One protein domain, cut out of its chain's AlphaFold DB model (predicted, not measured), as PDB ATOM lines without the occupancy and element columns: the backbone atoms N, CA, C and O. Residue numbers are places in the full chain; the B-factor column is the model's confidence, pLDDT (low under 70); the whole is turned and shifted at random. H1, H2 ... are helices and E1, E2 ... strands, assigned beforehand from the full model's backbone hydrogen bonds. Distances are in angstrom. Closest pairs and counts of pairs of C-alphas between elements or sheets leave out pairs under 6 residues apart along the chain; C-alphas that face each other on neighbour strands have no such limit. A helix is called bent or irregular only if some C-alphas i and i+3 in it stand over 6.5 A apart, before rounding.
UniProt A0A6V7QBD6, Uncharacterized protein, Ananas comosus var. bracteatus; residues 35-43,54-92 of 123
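AT A GLANCE: This is residues 35 to 43 and 54 to 92 of the 123 residues of an uncharacterized protein of Ananas comosus var. bracteatus (UniProt A0A6V7QBD6). A three-stranded sheet, E1 E2 E5, makes the larger part, and from one end of its strands the hairpin E3 and E4 turns off as a two-stranded arm. The short helix H1 lies near the other end, where E1 turns into E2, and the last residues, 87 to 92, fold back toward E5. The printed part has 48 residues with one named helix and five named strands, in the order H1 E1 E2 E3 E4 E5, and its class is mixed, helices and strands. The sheets run E1 - E2 - E5 and E3 - E4, both antiparallel. The whole is only just loose, close to compact, with a radius of gyration of the C-alphas of 11.8 A and spans of 33 by 25 by 16 A.

HOW THE PARTS SIT: H1, residues 35 to 41, is on the sheet of E1, residues 55 to 59, E2, residues 62 to 67, and E5, residues 82 to 86, but only grazes it, with its residues 37 to 41. The closest C-alphas of H1 and E1 are those of Phe 41 and Ser 59, 6.4 A apart. In H1, 0 of 3 O i to N i+4 pairs are within hydrogen-bond range, and 2 of 4 O i to N i+3 pairs are. E1 and E2 form a hairpin, antiparallel at 168 degrees, with N 57 and O 64 at 2.8 A and N 64 and O 57 at 2.9 A, within hydrogen-bond range. E2 runs on into E3, residues 70 to 73, across a break of 2 residues, at 93 degrees. E3 and E4, residues 76 to 79, form a second hairpin, antiparallel at 144 degrees, with N 71 and O 78 at 2.9 A. The closest C-alphas of E2 and E4 are those of Ser 67 and Pro 79, 7.4 A apart, while E3 and E5 are apart. E4 runs on into E5 across a break of 2 residues, at 81 degrees. E5 is antiparallel to the inner strand E2 at 162 degrees, with N 63 and O 83 at 2.8 A. Residues 91 to 92 pair antiparallel with residues 85 to 86 of E5.

IN THESE COORDINATES: H1 begins at C-alpha 35, (130.557, 131.470, 156.963), and is 10.8 A long; it is irregular, only just, with C-alphas 36 and 39 6.8 A apart. E1 measures 13.2 A and E2 13.9 A, from C-alpha 62 at (128.344, 133.369, 170.126). E3 measures 9.4 A, E4 9.7 A and E5 13.3 A, ending at C-alpha 86, (133.797, 127.331, 174.386).

THE WHOLE: The two C-alphas farthest apart, those of Lys 40 and Phe 75, are 34.4 A apart. Residues 44 to 53 are not printed, and C-alphas 43 and 54 are 15.3 A apart across this cut, which lies in the link from H1 to E1. The links E1 to E2, E2 to E3, E3 to E4 and E4 to E5 are tight. The mean pLDDT of the printed part is 86.2, and no printed residue is under 70.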
ATOM      1  N   ASN A  35     129.399 132.240 156.521       76.62
ATOM      2  CA  ASN A  35     130.557 131.470 156.963       76.62
ATOM      3  C   ASN A  35     131.886 132.245 156.955       76.62
ATOM      4  O   ASN A  35     132.763 131.932 157.756       76.62
ATOM      5  N   ASP A  36     132.032 133.293 156.140       80.19
ATOM      6  CA  ASP A  36     133.253 134.114 156.089       80.19
ATOM      7  C   ASP A  36     133.386 135.069 157.284       80.19
ATOM      8  O   ASP A  36     134.482 135.540 157.610       80.19
ATOM      9  N   VAL A  37     132.269 135.398 157.944       84.62
ATOM     10  CA  VAL A  37     132.286 136.298 159.104       84.62
ATOM     11  C   VAL A  37     132.515 135.551 160.413       84.62
ATOM     12  O   VAL A  37     133.119 136.132 161.307       84.62
ATOM     13  N   LEU A  38     132.125 134.277 160.521       85.50
ATOM     14  CA  LEU A  38     132.215 133.489 161.760       85.50
ATOM     15  C   LEU A  38     133.615 133.479 162.400       85.50
ATOM     16  O   LEU A  38     133.698 133.785 163.595       85.50
ATOM     17  N   PRO A  39     134.721 133.252 161.657       86.19
ATOM     18  CA  PRO A  39     136.048 133.167 162.268       86.19
ATOM     19  C   PRO A  39     136.478 134.473 162.938       86.19
ATOM     20  O   PRO A  39     137.171 134.457 163.952       86.19
ATOM     21  N   LYS A  40     136.010 135.621 162.426       86.19
ATOM     22  CA  LYS A  40     136.293 136.945 163.011       86.19
ATOM     23  C   LYS A  40     135.669 137.119 164.394       86.19
ATOM     24  O   LYS A  40     136.133 137.940 165.176       86.19
ATOM     25  N   PHE A  41     134.627 136.348 164.682       86.75
ATOM     26  CA  PHE A  41     133.947 136.315 165.967       86.75
ATOM     27  C   PHE A  41     134.291 135.043 166.748       86.75
ATOM     28  O   PHE A  41     133.559 134.699 167.660       86.75
ATOM     29  N   GLY A  42     135.372 134.325 166.419       84.44
ATOM     30  CA  GLY A  42     135.790 133.135 167.170       84.44
ATOM     31  C   GLY A  42     134.872 131.921 166.992       84.44
ATOM     32  O   GLY A  42     134.841 131.050 167.858       84.44
ATOM     33  N   LEU A  43     134.112 131.869 165.895       88.62
ATOM     34  CA  LEU A  43     133.238 130.752 165.546       88.62
ATOM     35  C   LEU A  43     133.794 129.990 164.330       88.62
ATOM     36  O   LEU A  43     134.336 130.615 163.415       88.62
ATOM     37  N   ILE A  54     119.654 132.303 157.040       84.31
ATOM     38  CA  ILE A  54     119.730 132.213 158.497       84.31
ATOM     39  C   ILE A  54     119.711 133.635 159.039       84.31
ATOM     40  O   ILE A  54     120.329 134.534 158.466       84.31
ATOM     41  N   LYS A  55     118.981 133.847 160.129       86.06
ATOM     42  CA  LYS A  55     118.937 135.124 160.842       86.06
ATOM     43  C   LYS A  55     119.474 134.917 162.249       86.06
ATOM     44  O   LYS A  55     119.293 133.843 162.809       86.06
ATOM     45  N   GLY A  56     120.124 135.933 162.799       88.75
ATOM     46  CA  GLY A  56     120.654 135.906 164.156       88.75
ATOM     47  C   GLY A  56     121.489 137.140 164.461       88.75
ATOM     48  O   GLY A  56     121.810 137.926 163.566       88.75
ATOM     49  N   LYS A  57     121.833 137.305 165.733       89.50
ATOM     50  CA  LYS A  57     122.771 138.310 166.229       89.50
ATOM     51  C   LYS A  57     124.106 137.642 166.503       89.50
ATOM     52  O   LYS A  57     124.178 136.683 167.263       89.50
ATOM     53  N   LEU A  58     125.151 138.168 165.881       87.50
ATOM     54  CA  LEU A  58     126.512 137.681 166.043       87.50
ATOM     55  C   LEU A  58     127.210 138.451 167.168       87.50
ATOM     56  O   LEU A  58     127.085 139.672 167.271       87.50
ATOM     57  N   SER A  59     127.923 137.742 168.030       87.19
ATOM     58  CA  SER A  59     128.754 138.283 169.109       87.19
ATOM     59  C   SER A  59     130.033 137.457 169.215       87.19
ATOM     60  O   SER A  59     130.135 136.385 168.622       87.19
ATOM     61  N   TYR A  60     131.042 137.956 169.929       88.25
ATOM     62  CA  TYR A  60     132.299 137.220 170.059       88.25
ATOM     63  C   TYR A  60     132.069 135.882 170.776       88.25
ATOM     64  O   TYR A  60     131.585 135.850 171.905       88.25
ATOM     65  N   GLY A  61     132.379 134.792 170.085       89.19
ATOM     66  CA  GLY A  61     132.178 133.415 170.508       89.19
ATOM     67  C   GLY A  61     130.720 132.965 170.517       89.19
ATOM     68  O   GLY A  61     130.453 131.893 171.040       89.19
ATOM     69  N   ALA A  62     129.756 133.732 169.992       90.44
ATOM     70  CA  ALA A  62     128.344 133.369 170.126       90.44
ATOM     71  C   ALA A  62     127.435 133.878 169.000       90.44
ATOM     72  O   ALA A  62     127.655 134.931 168.402       90.44
ATOM     73  N   ILE A  63     126.348 133.146 168.762       90.69
ATOM     74  CA  ILE A  63     125.208 133.568 167.948       90.69
ATOM     75  C   ILE A  63     123.948 133.461 168.804       90.69
ATOM     76  O   ILE A  63     123.668 132.412 169.377       90.69
ATOM     77  N   SER A  64     123.170 134.532 168.877       89.38
ATOM     78  CA  SER A  64     121.902 134.592 169.617       89.38
ATOM     79  C   SER A  64     120.751 134.948 168.681       89.38
ATOM     80  O   SER A  64     120.984 135.399 167.559       89.38
ATOM     81  N   ASP A  65     119.504 134.759 169.120       87.75
ATOM     82  CA  ASP A  65     118.304 135.005 168.300       87.75
ATOM     83  C   ASP A  65     118.350 134.266 166.944       87.75
ATOM     84  O   ASP A  65     117.922 134.788 165.909       87.75
ATOM     85  N   LEU A  66     118.925 133.057 166.938       88.88
ATOM     86  CA  LEU A  66     119.153 132.289 165.723       88.88
ATOM     87  C   LEU A  66     117.826 131.731 165.190       88.88
ATOM     88  O   LEU A  66     117.014 131.172 165.925       88.88
ATOM     89  N   SER A  67     117.596 131.895 163.889       85.31
ATOM     90  CA  SER A  67     116.403 131.416 163.196       85.31
ATOM     91  C   SER A  67     116.739 130.916 161.793       85.31
ATOM     92  O   SER A  67     117.578 131.489 161.097       85.31
ATOM     93  N   GLY A  68     116.058 129.851 161.361       82.88
ATOM     94  CA  GLY A  68     116.233 129.239 160.036       82.88
ATOM     95  C   GLY A  68     117.024 127.925 160.027       82.88
ATOM     96  O   GLY A  68     117.124 127.292 158.975       82.88
ATOM     97  N   ILE A  69     117.533 127.479 161.183       84.81
ATOM     98  CA  ILE A  69     118.225 126.192 161.353       84.81
ATOM     99  C   ILE A  69     117.478 125.335 162.371       84.81
ATOM    100  O   ILE A  69     117.016 125.815 163.406       84.81
ATOM    101  N   GLN A  70     117.364 124.046 162.067       84.62
ATOM    102  CA  GLN A  70     116.793 123.050 162.961       84.62
ATOM    103  C   GLN A  70     117.722 121.842 163.010       84.62
ATOM    104  O   GLN A  70     118.207 121.392 161.968       84.62
ATOM    105  N   ALA A  71     117.943 121.312 164.207       83.31
ATOM    106  CA  ALA A  71     118.662 120.065 164.411       83.31
ATOM    107  C   ALA A  71     117.658 118.913 164.492       83.31
ATOM    108  O   ALA A  71     116.589 119.038 165.097       83.31
ATOM    109  N   LYS A  72     117.987 117.778 163.874       82.88
ATOM    110  CA  LYS A  72     117.165 116.573 163.982       82.88
ATOM    111  C   LYS A  72     117.620 115.773 165.194       82.88
ATOM    112  O   LYS A  72     118.739 115.270 165.203       82.88
ATOM    113  N   LYS A  73     116.742 115.609 166.181       79.31
ATOM    114  CA  LYS A  73     117.015 114.813 167.384       79.31
ATOM    115  C   LYS A  73     115.971 113.715 167.538       79.31
ATOM    116  O   LYS A  73     114.773 113.994 167.576       79.31
ATOM    117  N   PHE A  74     116.444 112.469 167.594       74.06
ATOM    118  CA  PHE A  74     115.670 111.220 167.620       74.06
ATOM    119  C   PHE A  74     114.695 111.059 166.443       74.06
ATOM    120  O   PHE A  74     114.974 110.248 165.575       74.06
ATOM    121  N   PHE A  75     113.631 111.851 166.322       81.56
ATOM    122  CA  PHE A  75     112.764 111.911 165.128       81.56
ATOM    123  C   PHE A  75     112.136 113.301 164.908       81.56
ATOM    124  O   PHE A  75     111.307 113.473 164.019       81.56
ATOM    125  N   ILE A  76     112.540 114.301 165.696       85.94
ATOM    126  CA  ILE A  76     111.919 115.627 165.759       85.94
ATOM    127  C   ILE A  76     112.910 116.670 165.236       85.94
ATOM    128  O   ILE A  76     114.112 116.573 165.481       85.94
ATOM    129  N   TRP A  77     112.402 117.670 164.518       85.38
ATOM    130  CA  TRP A  77     113.160 118.848 164.104       85.38
ATOM    131  C   TRP A  77     113.019 119.927 165.163       85.38
ATOM    132  O   TRP A  77     111.941 120.496 165.330       85.38
ATOM    133  N   VAL A  78     114.097 120.201 165.885       88.06
ATOM    134  CA  VAL A  78     114.078 121.158 166.988       88.06
ATOM    135  C   VAL A  78     114.822 122.424 166.559       88.06
ATOM    136  O   VAL A  78     115.932 122.319 166.028       88.06
ATOM    137  N   PRO A  79     114.220 123.620 166.700       86.25
ATOM    138  CA  PRO A  79     114.859 124.861 166.278       86.25
ATOM    139  C   PRO A  79     116.073 125.186 167.144       86.25
ATOM    140  O   PRO A  79     115.990 125.172 168.369       86.25
ATOM    141  N   VAL A  80     117.182 125.520 166.488       89.06
ATOM    142  CA  VAL A  80     118.384 126.021 167.160       89.06
ATOM    143  C   VAL A  80     118.222 127.527 167.332       89.06
ATOM    144  O   VAL A  80     118.091 128.246 166.343       89.06
ATOM    145  N   THR A  81     118.201 127.989 168.577       89.06
ATOM    146  CA  THR A  81     117.962 129.391 168.956       89.06
ATOM    147  C   THR A  81     119.246 130.145 169.291       89.06
ATOM    148  O   THR A  81     119.258 131.377 169.255       89.06
ATOM    149  N   GLY A  82     120.335 129.436 169.590       89.94
ATOM    150  CA  GLY A  82     121.623 130.049 169.897       89.94
ATOM    151  C   GLY A  82     122.787 129.075 169.770       89.94
ATOM    152  O   GLY A  82     122.592 127.860 169.739       89.94
ATOM    153  N   ILE A  83     123.995 129.618 169.656       91.38
ATOM    154  CA  ILE A  83     125.246 128.864 169.571       91.38
ATOM    155  C   ILE A  83     126.313 129.597 170.382       91.38
ATOM    156  O   ILE A  83     126.423 130.815 170.263       91.38
ATOM    157  N   VAL A  84     127.104 128.881 171.177       92.19
ATOM    158  CA  VAL A  84     128.203 129.441 171.974       92.19
ATOM    159  C   VAL A  84     129.448 128.576 171.799       92.19
ATOM    160  O   VAL A  84     129.405 127.370 172.016       92.19
ATOM    161  N   ALA A  85     130.559 129.176 171.393       90.44
ATOM    162  CA  ALA A  85     131.859 128.530 171.336       90.44
ATOM    163  C   ALA A  85     132.558 128.623 172.690       90.44
ATOM    164  O   ALA A  85     132.750 129.708 173.238       90.44
ATOM    165  N   HIS A  86     132.995 127.470 173.182       89.62
ATOM    166  CA  HIS A  86     133.797 127.331 174.386       89.62
ATOM    167  C   HIS A  86     135.225 126.953 173.978       89.62
ATOM    168  O   HIS A  86     135.523 125.767 173.799       89.62
ATOM    169  N   PRO A  87     136.123 127.940 173.797       81.06
ATOM    170  CA  PRO A  87     137.501 127.670 173.395       81.06
ATOM    171  C   PRO A  87     138.251 126.826 174.436       81.06
ATOM    172  O   PRO A  87     139.061 125.984 174.055       81.06
ATOM    173  N   ASP A  88     137.934 126.982 175.726       86.44
ATOM    174  CA  ASP A  88     138.577 126.253 176.828       86.44
ATOM    175  C   ASP A  88     138.319 124.741 176.772       86.44
ATOM    176  O   ASP A  88     139.199 123.934 177.068       86.44
ATOM    177  N   SER A  89     137.107 124.350 176.371       83.44
ATOM    178  CA  SER A  89     136.669 122.951 176.303       83.44
ATOM    179  C   SER A  89     136.655 122.390 174.882       83.44
ATOM    180  O   SER A  89     136.225 121.253 174.682       83.44
ATOM    181  N   ARG A  90     137.125 123.166 173.892       86.75
ATOM    182  CA  ARG A  90     137.118 122.797 172.466       86.75
ATOM    183  C   ARG A  90     135.727 122.350 171.978       86.75
ATOM    184  O   ARG A  90     135.598 121.447 171.150       86.75
ATOM    185  N   SER A  91     134.676 122.973 172.507       89.12
ATOM    186  CA  SER A  91     133.295 122.565 172.252       89.12
ATOM    187  C   SER A  91     132.410 123.732 171.835       89.12
ATOM    188  O   SER A  91     132.671 124.890 172.147       89.12
ATOM    189  N   ILE A  92     131.360 123.411 171.095       90.00
ATOM    190  CA  ILE A  92     130.321 124.320 170.644       90.00
ATOM    191  C   ILE A  92     129.023 123.893 171.318       90.00
ATOM    192  O   ILE A  92     128.547 122.774 171.132       90.00
TER     193      ILE A  92